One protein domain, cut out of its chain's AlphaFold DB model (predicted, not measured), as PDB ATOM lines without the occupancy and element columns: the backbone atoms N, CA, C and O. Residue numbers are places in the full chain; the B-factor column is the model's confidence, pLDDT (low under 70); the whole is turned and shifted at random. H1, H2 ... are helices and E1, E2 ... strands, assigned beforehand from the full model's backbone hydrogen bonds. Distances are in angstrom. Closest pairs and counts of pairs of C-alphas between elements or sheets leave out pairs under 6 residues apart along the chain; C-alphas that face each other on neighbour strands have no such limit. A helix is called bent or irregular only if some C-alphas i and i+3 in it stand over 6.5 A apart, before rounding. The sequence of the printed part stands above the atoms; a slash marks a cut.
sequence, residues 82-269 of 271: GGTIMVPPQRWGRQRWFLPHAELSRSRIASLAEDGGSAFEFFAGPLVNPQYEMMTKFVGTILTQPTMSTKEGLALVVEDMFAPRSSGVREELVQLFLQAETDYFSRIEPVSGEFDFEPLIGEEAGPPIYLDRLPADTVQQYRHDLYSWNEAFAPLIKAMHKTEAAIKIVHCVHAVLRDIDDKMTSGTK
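This is residues 82 to 269 of the 271 residues of an uncharacterized protein of Dictyobacter kobayashii (UniProt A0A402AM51). Three long helices, H4, H6 and H7, stand side by side as a curved wall, and H1, H2 and H3 cluster at one part of it, H3 crossing H2 and H4. The unnamed stretch of residues 88 to 101 runs from E1 along the rim and then in through the middle to H1, its C-alphas 2 to 18 A from the mean of all C-alphas, and the short ribbon of E1 and E2 lies at the edge of the body. The 188 printed residues hold seven named helices and two strands, in the order E1 H1 H2 H3 H4 E2 H5 H6 H7; the sheet, E1 beside E2, is parallel, and the class is mostly helix. The whole is compact, with a radius of gyration of the C-alphas of 16.4 A and spans of 50 by 40 by 30 A.

E1, residues 84 to 87, is the parallel neighbour of E2, residues 193 to 196, with N 85 and O 193 2.9 A apart and N 195 and O 85 2.8 A apart. With H1, 102 to 114, H2, 130 to 144, H3, 150 to 162, and H4, 167 to 185, between them, they form a strand-helix-strand unit, two parallel neighbour strands joined through helices. H1 and H2 touch at a shallow tilt of 21 degrees, the same way; their closest C-alphas, of Arg 106 and Ile 142, are 6.7 A apart. H2 and H3 touch at a steep tilt of 50 degrees, opposite ways, closest at the C-alphas of Phe 138 and Gly 153, 6.1 A. With residues 170 to 174 alone, H4 touches H3; the closest C-alphas, of Leu 154 and Val 174, are 6.0 A apart. H5, 209 to 213, is close to but not clearly touching H7, 244 to 267. H6, 219 to 239, touches H4 at a shallow tilt of 17 degrees, opposite ways, closest at the C-alphas of Asp 183 and Tyr 222, 6.4 A. H6 and H7 form a helical hairpin at 18 degrees, with the C-alphas of Ile 237 and Ala 246 closest, 6.4 A. Every O i to N i+4 pair is within hydrogen-bond range in H1, H2, H3 and H7; H4 has 14 of 15, H6 12 of 17, and H5 0 of 1, with 2 of 2 O i to N i+3 pairs.

E1 begins at C-alpha 84, (-10.287, 28.078, -42.922). H4 is 27.2 A long, H6 31.1 A and H7 35.4 A, ending at C-alpha 267, (-6.922, 17.903, -16.236). H6 is irregular, but only just: C-alphas 232 and 235 are 6.50 A apart.

The C-alphas farthest apart, of Gly 116 and Lys 269, are 53.1 A apart. The printed part has no cut; the links E1 to H1, H1 to H2 and E2 to H5 are long. Mean pLDDT of the printed part is 95.3, and residues 268 to 269 are under 70.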
ATOM      1  N   GLY A  82     -11.406  30.723 -48.578       79.38
ATOM      2  CA  GLY A  82      -9.976  30.672 -48.327       79.38
ATOM      3  C   GLY A  82      -9.585  29.591 -47.332       79.38
ATOM      4  O   GLY A  82      -8.757  29.851 -46.462       79.38
ATOM      5  N   GLY A  83     -10.133  28.380 -47.455       81.50
ATOM      6  CA  GLY A  83      -9.761  27.243 -46.616       81.50
ATOM      7  C   GLY A  83     -10.406  27.266 -45.241       81.50
ATOM      8  O   GLY A  83     -11.332  26.499 -44.991       81.50
ATOM      9  N   THR A  84      -9.887  28.095 -44.335       88.00
ATOM     10  CA  THR A  84     -10.287  28.078 -42.922       88.00
ATOM     11  C   THR A  84     -10.961  29.370 -42.508       88.00
ATOM     12  O   THR A  84     -10.390  30.453 -42.621       88.00
ATOM     13  N   ILE A  85     -12.157  29.230 -41.947       88.50
ATOM     14  CA  ILE A  85     -12.908  30.315 -41.330       88.50
ATOM     15  C   ILE A  85     -12.595  30.313 -39.840       88.50
ATOM     16  O   ILE A  85     -12.983  29.395 -39.124       88.50
ATOM     17  N   MET A  86     -11.938  31.358 -39.350       91.81
ATOM     18  CA  MET A  86     -11.736  31.534 -37.912       91.81
ATOM     19  C   MET A  86     -13.012  32.086 -37.282       91.81
ATOM     20  O   MET A  86     -13.181  33.296 -37.207       91.81
ATOM     21  N   VAL A  87     -13.932  31.232 -36.842       92.25
ATOM     22  CA  VAL A  87     -15.251  31.661 -36.359       92.25
ATOM     23  C   VAL A  87     -15.087  32.470 -35.065       92.25
ATOM     24  O   VAL A  87     -14.577  31.944 -34.077       92.25
ATOM     25  N   PRO A  88     -15.497  33.754 -35.022       92.12
ATOM     26  CA  PRO A  88     -15.329  34.560 -33.821       92.12
ATOM     27  C   PRO A  88     -16.143  33.950 -32.674       92.12
ATOM     28  O   PRO A  88     -17.326  33.653 -32.875       92.12
ATOM     29  N   PRO A  89     -15.587  33.846 -31.452       93.88
ATOM     30  CA  PRO A  89     -16.395  33.482 -30.301       93.88
ATOM     31  C   PRO A  89     -17.457  34.568 -30.084       93.88
ATOM     32  O   PRO A  89     -17.164  35.766 -29.954       93.88
ATOM     33  N   GLN A  90     -18.720  34.154 -30.101       92.12
ATOM     34  CA  GLN A  90     -19.885  35.031 -30.062       92.12
ATOM     35  C   GLN A  90     -20.068  35.660 -28.679       92.12
ATOM     36  O   GLN A  90     -20.435  36.836 -28.576       92.12
ATOM     37  N   ARG A  91     -19.753  34.894 -27.630       95.00
ATOM     38  CA  ARG A  91     -20.101  35.175 -26.230       95.00
ATOM     39  C   ARG A  91     -18.900  35.584 -25.387       95.00
ATOM     40  O   ARG A  91     -19.065  36.089 -24.280       95.00
ATOM     41  N   TRP A  92     -17.683  35.399 -25.891       96.12
ATOM     42  CA  TRP A  92     -16.482  35.831 -25.183       96.12
ATOM     43  C   TRP A  92     -16.305  37.348 -25.197       96.12
ATOM     44  O   TRP A  92     -16.629  38.045 -26.164       96.12
ATOM     45  N   GLY A  93     -15.666  37.850 -24.138       96.62
ATOM     46  CA  GLY A  93     -15.089  39.188 -24.144       96.62
ATOM     47  C   GLY A  93     -14.144  39.358 -25.336       96.62
ATOM     48  O   GLY A  93     -13.349  38.477 -25.666       96.62
ATOM     49  N   ARG A  94     -14.211  40.517 -25.997       96.31
ATOM     50  CA  ARG A  94     -13.514  40.743 -27.274       96.31
ATOM     51  C   ARG A  94     -11.991  40.759 -27.164       96.31
ATOM     52  O   ARG A  94     -11.332  40.666 -28.185       96.31
ATOM     53  N   GLN A  95     -11.443  40.842 -25.954       97.25
ATOM     54  CA  GLN A  95     -10.006  40.748 -25.685       97.25
ATOM     55  C   GLN A  95      -9.625  39.434 -24.974       97.25
ATOM     56  O   GLN A  95      -8.641  39.401 -24.249       97.25
ATOM     57  N   ARG A  96     -10.425  38.363 -25.104       96.69
ATOM     58  CA  ARG A  96     -10.117  37.058 -24.488       96.69
ATOM     59  C   ARG A  96      -9.160  36.200 -25.325       96.69
ATOM     60  O   ARG A  96      -8.569  35.267 -24.804       96.69
ATOM     61  N   TRP A  97      -9.023  36.487 -26.614       96.69
ATOM     62  CA  TRP A  97      -8.469  35.534 -27.569       96.69
ATOM     63  C   TRP A  97      -7.626  36.234 -28.638       96.69
ATOM     64  O   TRP A  97      -7.940  37.354 -29.055       96.69
ATOM     65  N   PHE A  98      -6.533  35.578 -29.032       97.50
ATOM     66  CA  PHE A  98      -5.597  36.033 -30.057       97.50
ATOM     67  C   PHE A  98      -4.854  34.832 -30.650       97.50
ATOM     68  O   PHE A  98      -4.183  34.095 -29.937       97.50
ATOM     69  N   LEU A  99      -5.018  34.638 -31.952       96.94
ATOM     70  CA  LEU A  99      -4.506  33.553 -32.775       96.94
ATOM     71  C   LEU A  99      -4.389  34.049 -34.236       96.94
ATOM     72  O   LEU A  99      -5.306  33.859 -35.046       96.94
ATOM     73  N   PRO A 100      -3.313  34.781 -34.579       95.88
ATOM     74  CA  PRO A 100      -3.070  35.224 -35.951       95.88
ATOM     75  C   PRO A 100      -2.983  34.027 -36.914       95.88
ATOM     76  O   PRO A 100      -2.586  32.938 -36.513       95.88
ATOM     77  N   HIS A 101      -3.399  34.227 -38.168       96.06
ATOM     78  CA  HIS A 101      -3.518  33.167 -39.186       96.06
ATOM     79  C   HIS A 101      -3.245  33.713 -40.606       96.06
ATOM     80  O   HIS A 101      -3.987  33.463 -41.558       96.06
ATOM     81  N   ALA A 102      -2.219  34.554 -40.724       96.94
ATOM     82  CA  ALA A 102      -1.870  35.271 -41.942       96.94
ATOM     83  C   ALA A 102      -1.327  34.349 -43.039       96.94
ATOM     84  O   ALA A 102      -1.776  34.443 -44.183       96.94
ATOM     85  N   GLU A 103      -0.410  33.439 -42.713       96.62
ATOM     86  CA  GLU A 103       0.131  32.490 -43.693       96.62
ATOM     87  C   GLU A 103      -0.961  31.536 -44.182       96.62
ATOM     88  O   GLU A 103      -1.107  31.302 -45.387       96.62
ATOM     89  N   LEU A 104      -1.795  31.056 -43.259       94.69
ATOM     90  CA  LEU A 104      -2.931  30.211 -43.578       94.69
ATOM     91  C   LEU A 104      -3.868  30.900 -44.578       94.69
ATOM     92  O   LEU A 104      -4.151  30.331 -45.633       94.69
ATOM     93  N   SER A 105      -4.289  32.141 -44.315       94.50
ATOM     94  CA  SER A 105      -5.135  32.894 -45.250       94.50
ATOM     95  C   SER A 105      -4.435  33.166 -46.586       94.50
ATOM     96  O   SER A 105      -5.028  32.960 -47.648       94.50
ATOM     97  N   ARG A 106      -3.166  33.597 -46.564       96.19
ATOM     98  CA  ARG A 106      -2.409  33.946 -47.778       96.19
ATOM     99  C   ARG A 106      -2.244  32.753 -48.705       96.19
ATOM    100  O   ARG A 106      -2.469  32.880 -49.908       96.19
ATOM    101  N   SER A 107      -1.883  31.591 -48.157       95.06
ATOM    102  CA  SER A 107      -1.707  30.356 -48.929       95.06
ATOM    103  C   SER A 107      -2.969  29.981 -49.711       95.06
ATOM    104  O   SER A 107      -2.894  29.599 -50.881       95.06
ATOM    105  N   ARG A 108      -4.143  30.171 -49.102       93.75
ATOM    106  CA  ARG A 108      -5.438  29.831 -49.693       93.75
ATOM    107  C   ARG A 108      -5.892  30.845 -50.735       93.75
ATOM    108  O   ARG A 108      -6.340  30.433 -51.803       93.75
ATOM    109  N   ILE A 109      -5.712  32.140 -50.469       95.81
ATOM    110  CA  ILE A 109      -5.999  33.205 -51.442       95.81
ATOM    111  C   ILE A 109      -5.135  33.034 -52.695       95.81
ATOM    112  O   ILE A 109      -5.643  33.081 -53.813       95.81
ATOM    113  N   ALA A 110      -3.839  32.775 -52.526       96.56
ATOM    114  CA  ALA A 110      -2.945  32.578 -53.657       96.56
ATOM    115  C   ALA A 110      -3.267  31.311 -54.446       96.56
ATOM    116  O   ALA A 110      -3.325  31.366 -55.668       96.56
ATOM    117  N   SER A 111      -3.556  30.197 -53.765       95.44
ATOM    118  CA  SER A 111      -3.978  28.966 -54.439       95.44
ATOM    119  C   SER A 111      -5.266  29.170 -55.248       95.44
ATOM    120  O   SER A 111      -5.396  28.637 -56.347       95.44
ATOM    121  N   LEU A 112      -6.221  29.949 -54.732       96.38
ATOM    122  CA  LEU A 112      -7.427  30.314 -55.475       96.38
ATOM    123  C   LEU A 112      -7.090  31.148 -56.722       96.38
ATOM    124  O   LEU A 112      -7.591  30.846 -57.804       96.38
ATOM    125  N   ALA A 113      -6.226  32.153 -56.579       96.88
ATOM    126  CA  ALA A 113      -5.805  33.014 -57.681       96.88
ATOM    127  C   ALA A 113      -5.013  32.257 -58.764       96.88
ATOM    128  O   ALA A 113      -5.232  32.483 -59.950       96.88
ATOM    129  N   GLU A 114      -4.144  31.315 -58.380       97.00
ATOM    130  CA  GLU A 114      -3.398  30.435 -59.296       97.00
ATOM    131  C   GLU A 114      -4.316  29.563 -60.166       97.00
ATOM    132  O   GLU A 114      -3.976  29.227 -61.304       97.00
ATOM    133  N   ASP A 115      -5.495  29.217 -59.651       97.12
ATOM    134  CA  ASP A 115      -6.514  28.477 -60.391       97.12
ATOM    135  C   ASP A 115      -7.405  29.378 -61.261       97.12
ATOM    136  O   ASP A 115      -8.209  28.863 -62.040       97.12
ATOM    137  N   GLY A 116      -7.234  30.701 -61.172       97.12
ATOM    138  CA  GLY A 116      -8.004  31.717 -61.896       97.12
ATOM    139  C   GLY A 116      -9.205  32.270 -61.123       97.12
ATOM    140  O   GLY A 116     -10.035  32.960 -61.710       97.12
ATOM    141  N   GLY A 117      -9.331  31.959 -59.830       97.00
ATOM    142  CA  GLY A 117     -10.385  32.492 -58.974       97.00
ATOM    143  C   GLY A 117     -10.127  33.950 -58.592       97.00
ATOM    144  O   GLY A 117      -8.985  34.373 -58.421       97.00
ATOM    145  N   SER A 118     -11.202  34.720 -58.447       94.94
ATOM    146  CA  SER A 118     -11.149  36.181 -58.269       94.94
ATOM    147  C   SER A 118     -12.184  36.721 -57.279       94.94
ATOM    148  O   SER A 118     -12.274  37.933 -57.090       94.94
ATOM    149  N   ALA A 119     -12.961  35.847 -56.634       95.44
ATOM    150  CA  ALA A 119     -13.902  36.216 -55.581       95.44
ATOM    151  C   ALA A 119     -13.498  35.590 -54.241       95.44
ATOM    152  O   ALA A 119     -12.935  34.499 -54.193       95.44
ATOM    153  N   PHE A 120     -13.801  36.265 -53.139       93.69
ATOM    154  CA  PHE A 120     -13.493  35.778 -51.800       93.69
ATOM    155  C   PHE A 120     -14.589  36.212 -50.840       93.69
ATOM    156  O   PHE A 120     -14.954  37.387 -50.805       93.69
ATOM    157  N   GLU A 121     -15.111  35.278 -50.057       91.69
ATOM    158  CA  GLU A 121     -16.103  35.583 -49.028       91.69
ATOM    159  C   GLU A 121     -15.411  35.551 -47.661       91.69
ATOM    160  O   GLU A 121     -14.956  34.520 -47.175       91.69
ATOM    161  N   PHE A 122     -15.240  36.735 -47.072       89.88
ATOM    162  CA  PHE A 122     -14.536  36.916 -45.807       89.88
ATOM    163  C   PHE A 122     -15.535  37.030 -44.655       89.88
ATOM    164  O   PHE A 122     -16.336  37.966 -44.601       89.88
ATOM    165  N   PHE A 123     -15.455  36.100 -43.706       85.38
ATOM    166  CA  PHE A 123     -16.238  36.142 -42.475       85.38
ATOM    167  C   PHE A 123     -15.640  37.173 -41.520       85.38
ATOM    168  O   PHE A 123     -14.715  36.895 -40.760       85.38
ATOM    169  N   ALA A 124     -16.167  38.393 -41.589       81.31
ATOM    170  CA  ALA A 124     -15.740  39.468 -40.711       81.31
ATOM    171  C   ALA A 124     -16.182  39.212 -39.263       81.31
ATOM    172  O   ALA A 124     -17.321  38.838 -38.986       81.31
ATOM    173  N   GLY A 125     -15.274  39.475 -38.330       88.25
ATOM    174  CA  GLY A 125     -15.530  39.440 -36.897       88.25
ATOM    175  C   GLY A 125     -15.469  40.828 -36.257       88.25
ATOM    176  O   GLY A 125     -15.341  41.849 -36.936       88.25
ATOM    177  N   PRO A 126     -15.572  40.898 -34.922       94.06
ATOM    178  CA  PRO A 126     -15.606  42.163 -34.205       94.06
ATOM    179  C   PRO A 126     -14.243  42.868 -34.262       94.06
ATOM    180  O   PRO A 126     -13.311  42.463 -33.572       94.06
ATOM    181  N   LEU A 127     -14.153  43.982 -34.996       95.12
ATOM    182  CA  LEU A 127     -12.916  44.771 -35.168       95.12
ATOM    183  C   LEU A 127     -12.354  45.373 -33.867       95.12
ATOM    184  O   LEU A 127     -11.237  45.868 -33.834       95.12
ATOM    185  N   VAL A 128     -13.109  45.337 -32.766       96.12
ATOM    186  CA  VAL A 128     -12.585  45.697 -31.440       96.12
ATOM    187  C   VAL A 128     -11.571  44.665 -30.912       96.12
ATOM    188  O   VAL A 128     -10.742  45.016 -30.069       96.12
ATOM    189  N   ASN A 129     -11.617  43.418 -31.400       97.75
ATOM    190  CA  ASN A 129     -10.566  42.429 -31.181       97.75
ATOM    191  C   ASN A 129      -9.391  42.715 -32.145       97.75
ATOM    192  O   ASN A 129      -9.608  42.790 -33.358       97.75
ATOM    193  N   PRO A 130      -8.150  42.844 -31.639       97.25
ATOM    194  CA  PRO A 130      -7.016  43.263 -32.459       97.25
ATOM    195  C   PRO A 130      -6.588  42.220 -33.502       97.25
ATOM    196  O   PRO A 130      -6.069  42.604 -34.547       97.25
ATOM    197  N   GLN A 131      -6.831  40.922 -33.275       95.44
ATOM    198  CA  GLN A 131      -6.605  39.910 -34.310       95.44
ATOM    199  C   GLN A 131      -7.544  40.148 -35.491       95.44
ATOM    200  O   GLN A 131      -7.085  40.130 -36.626       95.44
ATOM    201  N   TYR A 132      -8.839  40.374 -35.257       95.31
ATOM    202  CA  TYR A 132      -9.780  40.586 -36.360       95.31
ATOM    203  C   TYR A 132      -9.503  41.864 -37.137       95.31
ATOM    204  O   TYR A 132      -9.610  41.861 -38.361       95.31
ATOM    205  N   GLU A 133      -9.124  42.940 -36.450       97.19
ATOM    206  CA  GLU A 133      -8.689  44.168 -37.113       97.19
ATOM    207  C   GLU A 133      -7.480  43.911 -38.024       97.19
ATOM    208  O   GLU A 133      -7.520  44.243 -39.212       97.19
ATOM    209  N   MET A 134      -6.447  43.242 -37.498       97.44
ATOM    210  CA  MET A 134      -5.240  42.886 -38.245       97.44
ATOM    211  C   MET A 134      -5.547  41.975 -39.432       97.44
ATOM    212  O   MET A 134      -5.123  42.253 -40.551       97.44
ATOM    213  N   MET A 135      -6.322  40.916 -39.214       96.44
ATOM    214  CA  MET A 135      -6.637  39.927 -40.242       96.44
ATOM    215  C   MET A 135      -7.557  40.483 -41.325       96.44
ATOM    216  O   MET A 135      -7.363  40.164 -42.493       96.44
ATOM    217  N   THR A 136      -8.485  41.384 -40.986       96.06
ATOM    218  CA  THR A 136      -9.317  42.078 -41.985       96.06
ATOM    219  C   THR A 136      -8.455  42.938 -42.910       96.06
ATOM    220  O   THR A 136      -8.592  42.867 -44.132       96.06
ATOM    221  N   LYS A 137      -7.525  43.722 -42.346       97.25
ATOM    222  CA  LYS A 137      -6.583  44.538 -43.129       97.25
ATOM    223  C   LYS A 137      -5.642  43.662 -43.959       97.25
ATOM    224  O   LYS A 137      -5.405  43.961 -45.129       97.25
ATOM    225  N   PHE A 138      -5.141  42.570 -43.382       97.69
ATOM    226  CA  PHE A 138      -4.240  41.638 -44.054       97.69
ATOM    227  C   PHE A 138      -4.917  40.942 -45.234       97.69
ATOM    228  O   PHE A 138      -4.419  41.028 -46.352       97.69
ATOM    229  N   VAL A 139      -6.078  40.318 -45.019       96.00
ATOM    230  CA  VAL A 139      -6.838  39.649 -46.085       96.00
ATOM    231  C   VAL A 139      -7.196  40.641 -47.185       96.00
ATOM    232  O   VAL A 139      -6.942  40.355 -48.351       96.00
ATOM    233  N   GLY A 140      -7.684  41.836 -46.833       95.75
ATOM    234  CA  GLY A 140      -7.939  42.894 -47.812       95.75
ATOM    235  C   GLY A 140      -6.699  43.244 -48.639       95.75
ATOM    236  O   GLY A 140      -6.788  43.342 -49.858       95.75
ATOM    237  N   THR A 141      -5.531  43.351 -48.000       97.31
ATOM    238  CA  THR A 141      -4.252  43.623 -48.674       97.31
ATOM    239  C   THR A 141      -3.891  42.507 -49.654       97.31
ATOM    240  O   THR A 141      -3.658  42.781 -50.832       97.31
ATOM    241  N   ILE A 142      -3.913  41.245 -49.217       97.75
ATOM    242  CA  ILE A 142      -3.566  40.102 -50.075       97.75
ATOM    243  C   ILE A 142      -4.562  39.940 -51.231       97.75
ATOM    244  O   ILE A 142      -4.152  39.597 -52.335       97.75
ATOM    245  N   LEU A 143      -5.847  40.244 -51.036       95.94
ATOM    246  CA  LEU A 143      -6.837  40.189 -52.118       95.94
ATOM    247  C   LEU A 143      -6.565  41.206 -53.238       95.94
ATOM    248  O   LEU A 143      -6.921  40.938 -54.384       95.94
ATOM    249  N   THR A 144      -5.903  42.337 -52.957       96.31
ATOM    250  CA  THR A 144      -5.489  43.283 -54.016       96.31
ATOM    251  C   THR A 144      -4.310  42.778 -54.846       96.31
ATOM    252  O   THR A 144      -4.176  43.147 -56.013       96.31
ATOM    253  N   GLN A 145      -3.463  41.927 -54.264       97.00
ATOM    254  CA  GLN A 145      -2.298  41.350 -54.923       97.00
ATOM    255  C   GLN A 145      -2.031  39.936 -54.375       97.00
ATOM    256  O   GLN A 145      -1.176  39.765 -53.504       97.00
ATOM    257  N   PRO A 146      -2.711  38.895 -54.898       97.00
ATOM    258  CA  PRO A 146      -2.607  37.527 -54.365       97.00
ATOM    259  C   PRO A 146      -1.200  36.911 -54.418       97.00
ATOM    260  O   PRO A 146      -0.913  35.937 -53.720       97.00
ATOM    261  N   THR A 147      -0.307  37.474 -55.237       97.25
ATOM    262  CA  THR A 147       1.102  37.064 -55.334       97.25
ATOM    263  C   THR A 147       1.987  37.656 -54.235       97.25
ATOM    264  O   THR A 147       3.152  37.285 -54.146       97.25
ATOM    265  N   MET A 148       1.476  38.597 -53.432       98.06
ATOM    266  CA  MET A 148       2.205  39.205 -52.319       98.06
ATOM    267  C   MET A 148       2.522  38.146 -51.255       98.06
ATOM    268  O   MET A 148       1.693  37.284 -50.934       98.06
ATOM    269  N   SER A 149       3.733  38.197 -50.700       98.50
ATOM    270  CA  SER A 149       4.115  37.308 -49.605       98.50
ATOM    271  C   SER A 149       3.436  37.712 -48.292       98.50
ATOM    272  O   SER A 149       3.093  38.877 -48.077       98.50
ATOM    273  N   THR A 150       3.300  36.766 -47.359       98.50
ATOM    274  CA  THR A 150       2.755  37.050 -46.020       98.50
ATOM    275  C   THR A 150       3.551  38.130 -45.297       98.50
ATOM    276  O   THR A 150       2.968  39.004 -44.663       98.50
ATOM    277  N   LYS A 151       4.886  38.118 -45.427       98.56
ATOM    278  CA  LYS A 151       5.767  39.117 -44.805       98.56
ATOM    279  C   LYS A 151       5.510  40.523 -45.342       98.56
ATOM    280  O   LYS A 151       5.420  41.455 -44.550       98.56
ATOM    281  N   GLU A 152       5.370  40.676 -46.658       98.62
ATOM    282  CA  GLU A 152       5.065  41.971 -47.283       98.62
ATOM    283  C   GLU A 152       3.680  42.478 -46.863       98.62
ATOM    284  O   GLU A 152       3.555  43.626 -46.437       98.62
ATOM    285  N   GLY A 153       2.662  41.611 -46.897       98.62
ATOM    286  CA  GLY A 153       1.306  41.973 -46.480       98.62
ATOM    287  C   GLY A 153       1.236  42.373 -45.006       98.62
ATOM    288  O   GLY A 153       0.678  43.417 -44.670       98.62
ATOM    289  N   LEU A 154       1.857  41.591 -44.114       98.69
ATOM    290  CA  LEU A 154       1.918  41.921 -42.690       98.69
ATOM    291  C   LEU A 154       2.702  43.207 -42.437       98.69
ATOM    292  O   LEU A 154       2.293  43.979 -41.578       98.69
ATOM    293  N   ALA A 155       3.782  43.482 -43.172       98.75
ATOM    294  CA  ALA A 155       4.537  44.722 -43.000       98.75
ATOM    295  C   ALA A 155       3.666  45.967 -43.236       98.75
ATOM    296  O   ALA A 155       3.773  46.927 -42.474       98.75
ATOM    297  N   LEU A 156       2.772  45.938 -44.233       98.69
ATOM    298  CA  LEU A 156       1.823  47.027 -44.502       98.69
ATOM    299  C   LEU A 156       0.790  47.185 -43.378       98.69
ATOM    300  O   LEU A 156       0.518  48.299 -42.932       98.69
ATOM    301  N   VAL A 157       0.249  46.071 -42.882       98.62
ATOM    302  CA  VAL A 157      -0.721  46.081 -41.775       98.62
ATOM    303  C   VAL A 157      -0.076  46.551 -40.472       98.62
ATOM    304  O   VAL A 157      -0.678  47.325 -39.732       98.62
ATOM    305  N   VAL A 158       1.157  46.121 -40.200       98.69
ATOM    306  CA  VAL A 158       1.928  46.532 -39.022       98.69
ATOM    307  C   VAL A 158       2.212  48.030 -39.052       98.69
ATOM    308  O   VAL A 158       2.054  48.703 -38.031       98.69
ATOM    309  N   GLU A 159       2.595  48.559 -40.213       98.62
ATOM    310  CA  GLU A 159       2.809  49.993 -40.404       98.62
ATOM    311  C   GLU A 159       1.534  50.788 -40.086       98.62
ATOM    312  O   GLU A 159       1.566  51.741 -39.308       98.62
ATOM    313  N   ASP A 160       0.390  50.349 -40.617       98.44
ATOM    314  CA  ASP A 160      -0.893  51.011 -40.390       98.44
ATOM    315  C   ASP A 160      -1.356  50.926 -38.926       98.44
ATOM    316  O   ASP A 160      -1.726  51.942 -38.327       98.44
ATOM    317  N   MET A 161      -1.317  49.736 -38.322       98.31
ATOM    318  CA  MET A 161      -1.870  49.503 -36.984       98.31
ATOM    319  C   MET A 161      -0.992  50.039 -35.855       98.31
ATOM    320  O   MET A 161      -1.528  50.542 -34.867       98.31
ATOM    321  N   PHE A 162       0.333  49.943 -35.984       98.56
ATOM    322  CA  PHE A 162       1.263  50.238 -34.888       98.56
ATOM    323  C   PHE A 162       2.128  51.476 -35.143       98.56
ATOM    324  O   PHE A 162       2.617  52.076 -34.183       98.56
ATOM    325  N   ALA A 163       2.296  51.894 -36.405       98.56
ATOM    326  CA  ALA A 163       3.193  52.983 -36.799       98.56
ATOM    327  C   ALA A 163       4.568  52.861 -36.094       98.56
ATOM    328  O   ALA A 163       4.888  53.656 -35.200       98.56
ATOM    329  N   PRO A 164       5.342  51.801 -36.397       98.56
ATOM    330  CA  PRO A 164       6.614  51.523 -35.739       98.56
ATOM    331  C   PRO A 164       7.622  52.657 -35.979       98.56
ATOM    332  O   PRO A 164       7.696  53.230 -37.060       98.56
ATOM    333  N   ARG A 165       8.447  52.979 -34.974       98.56
ATOM    334  CA  ARG A 165       9.436  54.075 -35.064       98.56
ATOM    335  C   ARG A 165      10.603  53.788 -36.015       98.56
ATOM    336  O   ARG A 165      11.372  54.698 -36.319       98.56
ATOM    337  N   SER A 166      10.790  52.537 -36.429       98.44
ATOM    338  CA  SER A 166      11.850  52.125 -37.349       98.44
ATOM    339  C   SER A 166      11.456  50.874 -38.134       98.44
ATOM    340  O   SER A 166      10.587  50.105 -37.717       98.44
ATOM    341  N   SER A 167      12.148  50.633 -39.251       98.12
ATOM    342  CA  SER A 167      11.987  49.406 -40.038       98.12
ATOM    343  C   SER A 167      12.343  48.145 -39.246       98.12
ATOM    344  O   SER A 167      11.684  47.129 -39.427       98.12
ATOM    345  N   GLY A 168      13.317  48.221 -38.331       98.56
ATOM    346  CA  GLY A 168      13.680  47.099 -37.459       98.56
ATOM    347  C   GLY A 168      12.529  46.677 -36.544       98.56
ATOM    348  O   GLY A 168      12.174  45.506 -36.506       98.56
ATOM    349  N   VAL A 169      11.851  47.639 -35.904       98.62
ATOM    350  CA  VAL A 169      10.670  47.352 -35.065       98.62
ATOM    351  C   VAL A 169       9.540  46.757 -35.907       98.62
ATOM    352  O   VAL A 169       8.872  45.823 -35.475       98.62
ATOM    353  N   ARG A 170       9.335  47.259 -37.132       98.75
ATOM    354  CA  ARG A 170       8.354  46.682 -38.063       98.75
ATOM    355  C   ARG A 170       8.665  45.218 -38.373       98.75
ATOM    356  O   ARG A 170       7.767  44.385 -38.323       98.75
ATOM    357  N   GLU A 171       9.913  44.911 -38.712       98.75
ATOM    358  CA  GLU A 171      10.355  43.555 -39.048       98.75
ATOM    359  C   GLU A 171      10.202  42.596 -37.865       98.75
ATOM    360  O   GLU A 171       9.687  41.492 -38.047       98.75
ATOM    361  N   GLU A 172      10.566  43.034 -36.657       98.69
ATOM    362  CA  GLU A 172      10.383  42.267 -35.422       98.69
ATOM    363  C   GLU A 172       8.904  41.962 -35.154       98.69
ATOM    364  O   GLU A 172       8.555  40.813 -34.885       98.69
ATOM    365  N   LEU A 173       8.009  42.944 -35.313       98.75
ATOM    366  CA  LEU A 173       6.565  42.732 -35.162       98.75
ATOM    367  C   LEU A 173       6.013  41.733 -36.185       98.75
ATOM    368  O   LEU A 173       5.233  40.854 -35.823       98.75
ATOM    369  N   VAL A 174       6.441  41.825 -37.449       98.81
ATOM    370  CA  VAL A 174       6.056  40.856 -38.487       98.81
ATOM    371  C   VAL A 174       6.517  39.447 -38.116       98.81
ATOM    372  O   VAL A 174       5.728  38.509 -38.231       98.81
ATOM    373  N   GLN A 175       7.762  39.277 -37.649       98.75
ATOM    374  CA  GLN A 175       8.244  37.959 -37.218       98.75
ATOM    375  C   GLN A 175       7.454  37.432 -36.022       98.75
ATOM    376  O   GLN A 175       7.082  36.266 -36.026       98.75
ATOM    377  N   LEU A 176       7.139  38.278 -35.040       98.75
ATOM    378  CA  LEU A 176       6.338  37.874 -33.887       98.75
ATOM    379  C   LEU A 176       4.950  37.377 -34.309       98.75
ATOM    380  O   LEU A 176       4.515  36.335 -33.825       98.75
ATOM    381  N   PHE A 177       4.251  38.051 -35.223       98.69
ATOM    382  CA  PHE A 177       2.931  37.578 -35.662       98.69
ATOM    383  C   PHE A 177       2.989  36.259 -36.439       98.69
ATOM    384  O   PHE A 177       2.143  35.395 -36.216       98.69
ATOM    385  N   LEU A 178       4.006  36.070 -37.284       98.56
ATOM    386  CA  LEU A 178       4.239  34.796 -37.973       98.56
ATOM    387  C   LEU A 178       4.604  33.671 -36.998       98.56
ATOM    388  O   LEU A 178       4.164  32.532 -37.168       98.56
ATOM    389  N   GLN A 179       5.392  33.991 -35.970       98.56
ATOM    390  CA  GLN A 179       5.783  33.042 -34.936       98.56
ATOM    391  C   GLN A 179       4.566  32.604 -34.118       98.56
ATOM    392  O   GLN A 179       4.363  31.410 -33.963       98.56
ATOM    393  N   ALA A 180       3.702  33.534 -33.698       98.44
ATOM    394  CA  ALA A 180       2.483  33.205 -32.952       98.44
ATOM    395  C   ALA A 180       1.531  32.279 -33.731       98.44
ATOM    396  O   ALA A 180       0.931  31.378 -33.149       98.44
ATOM    397  N   GLU A 181       1.399  32.481 -35.044       98.00
ATOM    398  CA  GLU A 181       0.651  31.566 -35.912       98.00
ATOM    399  C   GLU A 181       1.316  30.181 -35.953       98.00
ATOM    400  O   GLU A 181       0.668  29.164 -35.702       98.00
ATOM    401  N   THR A 182       2.624  30.146 -36.220       98.00
ATOM    402  CA  THR A 182       3.412  28.907 -36.302       98.00
ATOM    403  C   THR A 182       3.355  28.115 -34.994       98.00
ATOM    404  O   THR A 182       3.138  26.904 -35.019       98.00
ATOM    405  N   ASP A 183       3.477  28.790 -33.849       97.88
ATOM    406  CA  ASP A 183       3.476  28.186 -32.516       97.88
ATOM    407  C   ASP A 183       2.176  27.454 -32.191       97.88
ATOM    408  O   ASP A 183       2.172  26.505 -31.411       97.88
ATOM    409  N   TYR A 184       1.068  27.834 -32.814       98.19
ATOM    410  CA  TYR A 184      -0.180  27.110 -32.650       98.19
ATOM    411  C   TYR A 184      -0.395  26.093 -33.779       98.19
ATOM    412  O   TYR A 184      -0.535  24.894 -33.531       98.19
ATOM    413  N   PHE A 185      -0.390  26.550 -35.035       97.12
ATOM    414  CA  PHE A 185      -0.839  25.737 -36.166       97.12
ATOM    415  C   PHE A 185       0.122  24.607 -36.547       97.12
ATOM    416  O   PHE A 185      -0.322  23.633 -37.147       97.12
ATOM    417  N   SER A 186       1.403  24.660 -36.161       96.50
ATOM    418  CA  SER A 186       2.331  23.546 -36.408       96.50
ATOM    419  C   SER A 186       2.112  22.337 -35.487       96.50
ATOM    420  O   SER A 186       2.785  21.323 -35.659       96.50
ATOM    421  N   ARG A 187       1.248  22.455 -34.467       96.44
ATOM    422  CA  ARG A 187       0.991  21.419 -33.444       96.44
ATOM    423  C   ARG A 187      -0.364  20.737 -33.609       96.44
ATOM    424  O   ARG A 187      -0.673  19.828 -32.844       96.44
ATOM    425  N   ILE A 188      -1.172  21.179 -34.567       96.12
ATOM    426  CA  ILE A 188      -2.496  20.619 -34.826       96.12
ATOM    427  C   ILE A 188      -2.565  20.044 -36.237       96.12
ATOM    428  O   ILE A 188      -1.771  20.396 -37.109       96.12
ATOM    429  N   GLU A 189      -3.546  19.178 -36.467       93.12
ATOM    430  CA  GLU A 189      -3.861  18.720 -37.817       93.12
ATOM    431  C   GLU A 189      -4.224  19.907 -38.727       93.12
ATOM    432  O   GLU A 189      -4.875  20.852 -38.261       93.12
ATOM    433  N   PRO A 190      -3.858  19.865 -40.024       90.50
ATOM    434  CA  PRO A 190      -4.227  20.902 -40.975       90.50
ATOM    435  C   PRO A 190      -5.728  21.189 -40.939       90.50
ATOM    436  O   PRO A 190      -6.566  20.304 -41.114       90.50
ATOM    437  N   VAL A 191      -6.069  22.456 -40.725       88.06
ATOM    438  CA  VAL A 191      -7.460  22.889 -40.600       88.06
ATOM    439  C   VAL A 191      -8.054  23.224 -41.968       88.06
ATOM    440  O   VAL A 191      -7.389  23.746 -42.866       88.06
ATOM    441  N   SER A 192      -9.335  22.906 -42.129       82.88
ATOM    442  CA  SER A 192     -10.151  23.225 -43.301       82.88
ATOM    443  C   SER A 192     -11.591  23.417 -42.840       82.88
ATOM    444  O   SER A 192     -12.048  22.693 -41.956       82.88
ATOM    445  N   GLY A 193     -12.309  24.366 -43.435       85.62
ATOM    446  CA  GLY A 193     -13.651  24.744 -42.999       85.62
ATOM    447  C   GLY A 193     -13.636  25.601 -41.732       85.62
ATOM    448  O   GLY A 193     -12.782  26.470 -41.567       85.62
ATOM    449  N   GLU A 194     -14.601  25.382 -40.846       90.06
ATOM    450  CA  GLU A 194     -14.780  26.188 -39.637       90.06
ATOM    451  C   GLU A 194     -13.755  25.844 -38.543       90.06
ATOM    452  O   GLU A 194     -13.474  24.680 -38.232       90.06
ATOM    453  N   PHE A 195     -13.189  26.889 -37.946       93.88
ATOM    454  CA  PHE A 195     -12.327  26.835 -36.777       93.88
ATOM    455  C   PHE A 195     -12.988  27.606 -35.635       93.88
ATOM    456  O   PHE A 195     -12.953  28.837 -35.589       93.88
ATOM    457  N   ASP A 196     -13.584  26.863 -34.710       95.06
ATOM    458  CA  ASP A 196     -14.296  27.423 -33.567       95.06
ATOM    459  C   ASP A 196     -13.383  27.632 -32.354       95.06
ATOM    460  O   ASP A 196     -12.646  26.732 -31.943       95.06
ATOM    461  N   PHE A 197     -13.482  28.811 -31.735       95.56
ATOM    462  CA  PHE A 197     -12.833  29.103 -30.450       95.56
ATOM    463  C   PHE A 197     -13.644  28.603 -29.248       95.56
ATOM    464  O   PHE A 197     -13.059  28.213 -28.239       95.56
ATOM    465  N   GLU A 198     -14.974  28.606 -29.362       95.25
ATOM    466  CA  GLU A 198     -15.931  28.166 -28.342       95.25
ATOM    467  C   GLU A 198     -17.071  27.358 -28.987       95.25
ATOM    468  O   GLU A 198     -17.297  27.495 -30.190       95.25
ATOM    469  N   PRO A 199     -17.840  26.558 -28.225       94.75
ATOM    470  CA  PRO A 199     -19.016  25.878 -28.758       94.75
ATOM    471  C   PRO A 199     -20.028  26.842 -29.395       94.75
ATOM    472  O   PRO A 199     -20.427  27.848 -28.800       94.75
ATOM    473  N   LEU A 200     -20.514  26.497 -30.590       89.44
ATOM    474  CA  LEU A 200     -21.486  27.313 -31.328       89.44
ATOM    475  C   LEU A 200     -22.820  27.478 -30.584       89.44
ATOM    476  O   LEU A 200     -23.462  28.522 -30.686       89.44
ATOM    477  N   ILE A 201     -23.229  26.483 -29.793       90.12
ATOM    478  CA  ILE A 201     -24.497  26.472 -29.049       90.12
ATOM    479  C   ILE A 201     -24.244  26.831 -27.581       90.12
ATOM    480  O   ILE A 201     -23.346  26.282 -26.950       90.12
ATOM    481  N   GLY A 202     -25.055  27.739 -27.039       90.94
ATOM    482  CA  GLY A 202     -24.979  28.190 -25.650       90.94
ATOM    483  C   GLY A 202     -25.616  29.565 -25.443       90.94
ATOM    484  O   GLY A 202     -25.867  30.300 -26.402       90.94
ATOM    485  N   GLU A 203     -25.854  29.921 -24.186       93.25
ATOM    486  CA  GLU A 203     -26.305  31.263 -23.778       93.25
ATOM    487  C   GLU A 203     -25.182  32.060 -23.093       93.25
ATOM    488  O   GLU A 203     -25.191  33.289 -23.108       93.25
ATOM    489  N   GLU A 204     -24.162  31.369 -22.580       95.12
ATOM    490  CA  GLU A 204     -23.022  31.939 -21.859       95.12
ATOM    491  C   GLU A 204     -21.694  31.640 -22.565       95.12
ATOM    492  O   GLU A 204     -21.625  30.788 -23.454       95.12
ATOM    493  N   ALA A 205     -20.630  32.345 -22.172       94.81
ATOM    494  CA  ALA A 205     -19.287  32.125 -22.701       94.81
ATOM    495  C   ALA A 205     -18.847  30.665 -22.507       94.81
ATOM    496  O   ALA A 205     -18.722  30.190 -21.379       94.81
ATOM    497  N   GLY A 206     -18.584  29.968 -23.611       94.12
ATOM    498  CA  GLY A 206     -18.181  28.568 -23.590       94.12
ATOM    499  C   GLY A 206     -16.699  28.364 -23.246       94.12
ATOM    500  O   GLY A 206     -15.931  29.335 -23.162       94.12
ATOM    501  N   PRO A 207     -16.272  27.102 -23.055       96.12
ATOM    502  CA  PRO A 207     -14.868  26.756 -22.854       96.12
ATOM    503  C   PRO A 207     -14.025  26.993 -24.123       96.12
ATOM    504  O   PRO A 207     -14.572  26.996 -25.230       96.12
ATOM    505  N   PRO A 208     -12.697  27.167 -23.984       96.81
ATOM    506  CA  PRO A 208     -11.774  27.406 -25.093       96.81
ATOM    507  C   PRO A 208     -11.438  26.128 -25.870       96.81
ATOM    508  O   PRO A 208     -10.315  25.635 -25.820       96.81
ATOM    509  N   ILE A 209     -12.406  25.603 -26.624       96.50
ATOM    510  CA  ILE A 209     -12.289  24.311 -27.326       96.50
ATOM    511  C   ILE A 209     -11.185  24.275 -28.387       96.50
ATOM    512  O   ILE A 209     -10.704  23.203 -28.742       96.50
ATOM    513  N   TYR A 210     -10.719  25.426 -28.880       96.12
ATOM    514  CA  TYR A 210      -9.545  25.443 -29.752       96.12
ATOM    515  C   TYR A 210      -8.288  24.925 -29.027       96.12
ATOM    516  O   TYR A 210      -7.440  24.290 -29.646       96.12
ATOM    517  N   LEU A 211      -8.172  25.092 -27.706       96.81
ATOM    518  CA  LEU A 211      -7.067  24.507 -26.936       96.81
ATOM    519  C   LEU A 211      -7.170  22.980 -26.821       96.81
ATOM    520  O   LEU A 211      -6.166  22.331 -26.544       96.81
ATOM    521  N   ASP A 212      -8.346  22.389 -27.057       95.50
ATOM    522  CA  ASP A 212      -8.522  20.931 -27.093       95.50
ATOM    523  C   ASP A 212      -7.951  20.307 -28.373       95.50
ATOM    524  O   ASP A 212      -7.739  19.099 -28.426       95.50
ATOM    525  N   ARG A 213      -7.671  21.125 -29.400       95.69
ATOM    526  CA  ARG A 213      -7.015  20.680 -30.639       95.69
ATOM    527  C   ARG A 213      -5.519  20.442 -30.461       95.69
ATOM    528  O   ARG A 213      -4.928  19.734 -31.268       95.69
ATOM    529  N   LEU A 214      -4.914  21.038 -29.434       95.81
ATOM    530  CA  LEU A 214      -3.515  20.808 -29.099       95.81
ATOM    531  C   LEU A 214      -3.375  19.443 -28.410       95.81
ATOM    532  O   LEU A 214      -4.059  19.200 -27.409       95.81
ATOM    533  N   PRO A 215      -2.470  18.566 -28.879       93.56
ATOM    534  CA  PRO A 215      -2.095  17.366 -28.140       93.56
ATOM    535  C   PRO A 215      -1.681  17.708 -26.702       93.56
ATOM    536  O   PRO A 215      -1.043  18.737 -26.461       93.56
ATOM    537  N   ALA A 216      -2.047  16.862 -25.736       86.50
ATOM    538  CA  ALA A 216      -1.894  17.161 -24.308       86.50
ATOM    539  C   ALA A 216      -0.443  17.482 -23.893       86.50
ATOM    540  O   ALA A 216      -0.217  18.329 -23.031       86.50
ATOM    541  N   ASP A 217       0.534  16.848 -24.537       87.50
ATOM    542  CA  ASP A 217       1.970  17.062 -24.344       87.50
ATOM    543  C   ASP A 217       2.485  18.381 -24.950       87.50
ATOM    544  O   ASP A 217       3.541  18.871 -24.553       87.50
ATOM    545  N   THR A 218       1.726  19.005 -25.855       94.81
ATOM    546  CA  THR A 218       2.112  20.257 -26.527       94.81
ATOM    547  C   THR A 218       1.537  21.514 -25.877       94.81
ATOM    548  O   THR A 218       2.072  22.601 -26.090       94.81
ATOM    549  N   VAL A 219       0.497  21.394 -25.042       95.50
ATOM    550  CA  VAL A 219      -0.144  22.545 -24.372       95.50
ATOM    551  C   VAL A 219       0.857  23.304 -23.497       95.50
ATOM    552  O   VAL A 219       0.898  24.532 -23.527       95.50
ATOM    553  N   GLN A 220       1.711  22.586 -22.761       95.50
ATOM    554  CA  GLN A 220       2.752  23.198 -21.929       95.50
ATOM    555  C   GLN A 220       3.802  23.939 -22.767       95.50
ATOM    556  O   GLN A 220       4.287  24.994 -22.353       95.50
ATOM    557  N   GLN A 221       4.144  23.407 -23.942       96.81
ATOM    558  CA  GLN A 221       5.064  24.077 -24.855       96.81
ATOM    559  C   GLN A 221       4.419  25.343 -25.425       96.81
ATOM    560  O   GLN A 221       5.007  26.410 -25.321       96.81
ATOM    561  N   TYR A 222       3.175  25.260 -25.905       97.94
ATOM    562  CA  TYR A 222       2.444  26.424 -26.410       97.94
ATOM    563  C   TYR A 222       2.303  27.528 -25.350       97.94
ATOM    564  O   TYR A 222       2.484  28.710 -25.636       97.94
ATOM    565  N   ARG A 223       2.070  27.146 -24.088       97.81
ATOM    566  CA  ARG A 223       2.111  28.067 -22.945       97.81
ATOM    567  C   ARG A 223       3.457  28.789 -22.852       97.81
ATOM    568  O   ARG A 223       3.482  30.007 -22.708       97.81
ATOM    569  N   HIS A 224       4.564  28.048 -22.899       98.06
ATOM    570  CA  HIS A 224       5.915  28.611 -22.843       98.06
ATOM    571  C   HIS A 224       6.194  29.557 -24.018       98.06
ATOM    572  O   HIS A 224       6.736  30.644 -23.811       98.06
ATOM    573  N   ASP A 225       5.767  29.183 -25.221       98.38
ATOM    574  CA  ASP A 225       5.944  29.988 -26.427       98.38
ATOM    575  C   ASP A 225       5.182  31.318 -26.317       98.38
ATOM    576  O   ASP A 225       5.749  32.372 -26.593       98.38
ATOM    577  N   LEU A 226       3.952  31.312 -25.788       98.31
ATOM    578  CA  LEU A 226       3.185  32.539 -25.529       98.31
ATOM    579  C   LEU A 226       3.831  33.461 -24.485       98.31
ATOM    580  O   LEU A 226       3.749  34.684 -24.621       98.31
ATOM    581  N   TYR A 227       4.482  32.912 -23.452       98.38
ATOM    582  CA  TYR A 227       5.261  33.728 -22.513       98.38
ATOM    583  C   TYR A 227       6.443  34.392 -23.210       98.38
ATOM    584  O   TYR A 227       6.575  35.612 -23.131       98.38
ATOM    585  N   SER A 228       7.247  33.607 -23.929       98.44
ATOM    586  CA  SER A 228       8.402  34.102 -24.686       98.44
ATOM    587  C   SER A 228       7.983  35.161 -25.710       98.44
ATOM    588  O   SER A 228       8.605  36.217 -25.823       98.44
ATOM    589  N   TRP A 229       6.867  34.922 -26.404       98.56
ATOM    590  CA  TRP A 229       6.269  35.869 -27.334       98.56
ATOM    591  C   TRP A 229       5.886  37.180 -26.641       98.56
ATOM    592  O   TRP A 229       6.236  38.260 -27.115       98.56
ATOM    593  N   ASN A 230       5.203  37.113 -25.494       98.44
ATOM    594  CA  ASN A 230       4.793  38.300 -24.746       98.44
ATOM    595  C   ASN A 230       5.995  39.081 -24.184       98.44
ATOM    596  O   ASN A 230       5.973  40.313 -24.189       98.44
ATOM    597  N   GLU A 231       7.041  38.389 -23.722       98.38
ATOM    598  CA  GLU A 231       8.294  39.009 -23.268       98.38
ATOM    599  C   GLU A 231       9.017  39.749 -24.397       98.38
ATOM    600  O   GLU A 231       9.553  40.833 -24.165       98.38
ATOM    601  N   ALA A 232       8.981  39.216 -25.621       98.50
ATOM    602  CA  ALA A 232       9.524  39.881 -26.801       98.50
ATOM    603  C   ALA A 232       8.640  41.045 -27.290       98.50
ATOM    604  O   ALA A 232       9.153  42.099 -27.663       98.50
ATOM    605  N   PHE A 233       7.312  40.894 -27.264       98.62
ATOM    606  CA  PHE A 233       6.378  41.889 -27.798       98.62
ATOM    607  C   PHE A 233       6.215  43.118 -26.894       98.62
ATOM    608  O   PHE A 233       6.193  44.254 -27.375       98.62
ATOM    609  N   ALA A 234       6.096  42.930 -25.576       97.81
ATOM    610  CA  ALA A 234       5.762  44.016 -24.652       97.81
ATOM    611  C   ALA A 234       6.764  45.197 -24.664       97.81
ATOM    612  O   ALA A 234       6.317  46.350 -24.638       97.81
ATOM    613  N   PRO A 235       8.094  44.986 -24.752       97.81
ATOM    614  CA  PRO A 235       9.057  46.080 -24.889       97.81
ATOM    615  C   PRO A 235       8.861  46.921 -26.159       97.81
ATOM    616  O   PRO A 235       9.066  48.139 -26.114       97.81
ATOM    617  N   LEU A 236       8.412  46.308 -27.263       98.38
ATOM    618  CA  LEU A 236       8.232  46.981 -28.553       98.38
ATOM    619  C   LEU A 236       7.123  48.028 -28.529       98.38
ATOM    620  O   LEU A 236       7.166  48.964 -29.321       98.38
ATOM    621  N   ILE A 237       6.182  47.951 -27.585       98.50
ATOM    622  CA  ILE A 237       5.094  48.932 -27.444       98.50
ATOM    623  C   ILE A 237       5.649  50.354 -27.292       98.50
ATOM    624  O   ILE A 237       5.132  51.298 -27.885       98.50
ATOM    625  N   LYS A 238       6.757  50.529 -26.560       98.00
ATOM    626  CA  LYS A 238       7.405  51.846 -26.392       98.00
ATOM    627  C   LYS A 238       8.025  52.369 -27.693       98.00
ATOM    628  O   LYS A 238       8.240  53.573 -27.836       98.00
ATOM    629  N   ALA A 239       8.303  51.472 -28.633       97.94
ATOM    630  CA  ALA A 239       8.875  51.763 -29.936       97.94
ATOM    631  C   ALA A 239       7.813  51.958 -31.040       97.94
ATOM    632  O   ALA A 239       8.163  52.073 -32.214       97.94
ATOM    633  N   MET A 240       6.532  52.044 -30.675       98.38
ATOM    634  CA  MET A 240       5.405  52.317 -31.573       98.38
ATOM    635  C   MET A 240       4.896  53.752 -31.391       98.38
ATOM    636  O   MET A 240       5.085  54.363 -30.332       98.38
ATOM    637  N   HIS A 241       4.248  54.302 -32.417       98.38
ATOM    638  CA  HIS A 241       3.491  55.551 -32.302       98.38
ATOM    639  C   HIS A 241       2.012  55.312 -31.973       98.38
ATOM    640  O   HIS A 241       1.410  56.158 -31.316       98.38
ATOM    641  N   LYS A 242       1.440  54.172 -32.386       98.25
ATOM    642  CA  LYS A 242       0.066  53.752 -32.068       98.25
ATOM    643  C   LYS A 242       0.113  52.536 -31.145       98.25
ATOM    644  O   LYS A 242       0.490  51.444 -31.562       98.25
ATOM    645  N   THR A 243      -0.232  52.719 -29.874       98.38
ATOM    646  CA  THR A 243      -0.036  51.685 -28.839       98.38
ATOM    647  C   THR A 243      -1.318  50.961 -28.445       98.38
ATOM    648  O   THR A 243      -1.266  49.918 -27.800       98.38
ATOM    649  N   GLU A 244      -2.482  51.487 -28.816       98.00
ATOM    650  CA  GLU A 244      -3.790  51.008 -28.371       98.00
ATOM    651  C   GLU A 244      -4.045  49.568 -28.816       98.00
ATOM    652  O   GLU A 244      -4.472  48.737 -28.012       98.00
ATOM    653  N   ALA A 245      -3.755  49.251 -30.082       97.19
ATOM    654  CA  ALA A 245      -3.869  47.892 -30.603       97.19
ATOM    655  C   ALA A 245      -2.893  46.940 -29.897       97.19
ATOM    656  O   ALA A 245      -3.281  45.841 -29.508       97.19
ATOM    657  N   ALA A 246      -1.655  47.379 -29.650       98.25
ATOM    658  CA  ALA A 246      -0.637  46.557 -29.004       98.25
ATOM    659  C   ALA A 246      -0.998  46.214 -27.549       98.25
ATOM    660  O   ALA A 246      -0.862  45.065 -27.132       98.25
ATOM    661  N   ILE A 247      -1.549  47.171 -26.795       98.44
ATOM    662  CA  ILE A 247      -2.045  46.937 -25.429       98.44
ATOM    663  C   ILE A 247      -3.179  45.903 -25.433       98.44
ATOM    664  O   ILE A 247      -3.179  44.982 -24.615       98.44
ATOM    665  N   LYS A 248      -4.123  46.002 -26.381       98.50
ATOM    666  CA  LYS A 248      -5.198  45.005 -26.525       98.50
ATOM    667  C   LYS A 248      -4.643  43.613 -26.830       98.50
ATOM    668  O   LYS A 248      -5.180  42.641 -26.307       98.50
ATOM    669  N   ILE A 249      -3.595  43.501 -27.651       98.62
ATOM    670  CA  ILE A 249      -2.962  42.210 -27.961       98.62
ATOM    671  C   ILE A 249      -2.371  41.588 -26.694       98.62
ATOM    672  O   ILE A 249      -2.653  40.427 -26.417       98.62
ATOM    673  N   VAL A 250      -1.653  42.365 -25.875       98.56
ATOM    674  CA  VAL A 250      -1.128  41.882 -24.584       98.56
ATOM    675  C   VAL A 250      -2.254  41.365 -23.683       98.56
ATOM    676  O   VAL A 250      -2.140  40.273 -23.129       98.56
ATOM    677  N   HIS A 251      -3.380  42.082 -23.587       98.50
ATOM    678  CA  HIS A 251      -4.539  41.599 -22.824       98.50
ATOM    679  C   HIS A 251      -5.093  40.273 -23.359       98.50
ATOM    680  O   HIS A 251      -5.438  39.398 -22.563       98.50
ATOM    681  N   CYS A 252      -5.161  40.116 -24.685       98.56
ATOM    682  CA  CYS A 252      -5.610  38.871 -25.298       98.56
ATOM    683  C   CYS A 252      -4.660  37.717 -24.984       98.56
ATOM    684  O   CYS A 252      -5.120  36.659 -24.572       98.56
ATOM    685  N   VAL A 253      -3.346  37.922 -25.105       98.56
ATOM    686  CA  VAL A 253      -2.347  36.891 -24.787       98.56
ATOM    687  C   VAL A 253      -2.418  36.491 -23.313       98.56
ATOM    688  O   VAL A 253      -2.413  35.305 -22.998       98.56
ATOM    689  N   HIS A 254      -2.578  37.447 -22.391       98.56
ATOM    690  CA  HIS A 254      -2.780  37.134 -20.970       98.56
ATOM    691  C   HIS A 254      -4.068  36.352 -20.714       98.56
ATOM    692  O   HIS A 254      -4.093  35.493 -19.837       98.56
ATOM    693  N   ALA A 255      -5.139  36.633 -21.454       98.38
ATOM    694  CA  ALA A 255      -6.372  35.865 -21.350       98.38
ATOM    695  C   ALA A 255      -6.210  34.428 -21.873       98.38
ATOM    696  O   ALA A 255      -6.652  33.505 -21.195       98.38
ATOM    697  N   VAL A 256      -5.502  34.236 -22.990       98.31
ATOM    698  CA  VAL A 256      -5.164  32.903 -23.517       98.31
ATOM    699  C   VAL A 256      -4.300  32.115 -22.528       98.31
ATOM    700  O   VAL A 256      -4.565  30.942 -22.283       98.31
ATOM    701  N   LEU A 257      -3.300  32.749 -21.909       98.44
ATOM    702  CA  LEU A 257      -2.471  32.109 -20.882       98.44
ATOM    703  C   LEU A 257      -3.304  31.627 -19.685       98.44
ATOM    704  O   LEU A 257      -3.095  30.509 -19.220       98.44
ATOM    705  N   ARG A 258      -4.287  32.420 -19.234       98.25
ATOM    706  CA  ARG A 258      -5.228  31.987 -18.186       98.25
ATOM    707  C   ARG A 258      -6.076  30.794 -18.623       98.25
ATOM    708  O   ARG A 258      -6.206  29.848 -17.858       98.25
ATOM    709  N   ASP A 259      -6.598  30.810 -19.850       97.38
ATOM    710  CA  ASP A 259      -7.368  29.686 -20.402       97.38
ATOM    711  C   ASP A 259      -6.531  28.383 -20.423       97.38
ATOM    712  O   ASP A 259      -7.046  27.302 -20.125       97.38
ATOM    713  N   ILE A 260      -5.227  28.474 -20.719       97.12
ATOM    714  CA  ILE A 260      -4.299  27.332 -20.661       97.12
ATOM    715  C   ILE A 260      -4.058  26.872 -19.215       97.12
ATOM    716  O   ILE A 260      -4.115  25.670 -18.944       97.12
ATOM    717  N   ASP A 261      -3.817  27.800 -18.286       96.50
ATOM    718  CA  ASP A 261      -3.613  27.493 -16.863       96.50
ATOM    719  C   ASP A 261      -4.832  26.776 -16.253       96.50
ATOM    720  O   ASP A 261      -4.700  25.747 -15.577       96.50
ATOM    721  N   ASP A 262      -6.039  27.260 -16.553       95.19
ATOM    722  CA  ASP A 262      -7.297  26.654 -16.112       95.19
ATOM    723  C   ASP A 262      -7.469  25.240 -16.696       95.19
ATOM    724  O   ASP A 262      -7.810  24.289 -15.983       95.19
ATOM    725  N   LYS A 263      -7.147  25.051 -17.984       93.00
ATOM    726  CA  LYS A 263      -7.165  23.729 -18.628       93.00
ATOM    727  C   LYS A 263      -6.200  22.759 -17.942       93.00
ATOM    728  O   LYS A 263      -6.601  21.647 -17.595       93.00
ATOM    729  N   MET A 264      -4.961  23.175 -17.691       92.31
ATOM    730  CA  MET A 264      -3.948  22.333 -17.048       92.31
ATOM    731  C   MET A 264      -4.321  21.941 -15.613       92.31
ATOM    732  O   MET A 264      -4.099  20.803 -15.209       92.31
ATOM    733  N   THR A 265      -4.923  22.850 -14.843       91.94
ATOM    734  CA  THR A 265      -5.355  22.551 -13.466       91.94
ATOM    735  C   THR A 265      -6.584  21.641 -13.410       91.94
ATOM    736  O   THR A 265      -6.703  20.832 -12.484       91.94
ATOM    737  N   SER A 266      -7.489  21.734 -14.391       86.44
ATOM    738  CA  SER A 266      -8.674  20.871 -14.484       86.44
ATOM    739  C   SER A 266      -8.346  19.430 -14.900       86.44
ATOM    740  O   SER A 266      -8.942  18.498 -14.357       86.44
ATOM    741  N   GLY A 267      -7.355  19.230 -15.780       73.50
ATOM    742  CA  GLY A 267      -6.922  17.903 -16.236       73.50
ATOM    743  C   GLY A 267      -6.314  17.033 -15.130       73.50
ATOM    744  O   GLY A 267      -6.578  15.836 -15.070       73.50
ATOM    745  N   THR A 268      -5.583  17.636 -14.186       62.53
ATOM    746  CA  THR A 268      -4.936  16.925 -13.064       62.53
ATOM    747  C   THR A 268      -5.931  16.353 -12.045       62.53
ATOM    748  O   THR A 268      -5.563  15.522 -11.224       62.53
ATOM    749  N   LYS A 269      -7.201  16.783 -12.059       55.28
ATOM    750  CA  LYS A 269      -8.228  16.304 -11.113       55.28
ATOM    751  C   LYS A 269      -8.986  15.059 -11.589       55.28
ATOM    752  O   LYS A 269      -9.820  14.560 -10.838       55.28
TER     753      LYS A 269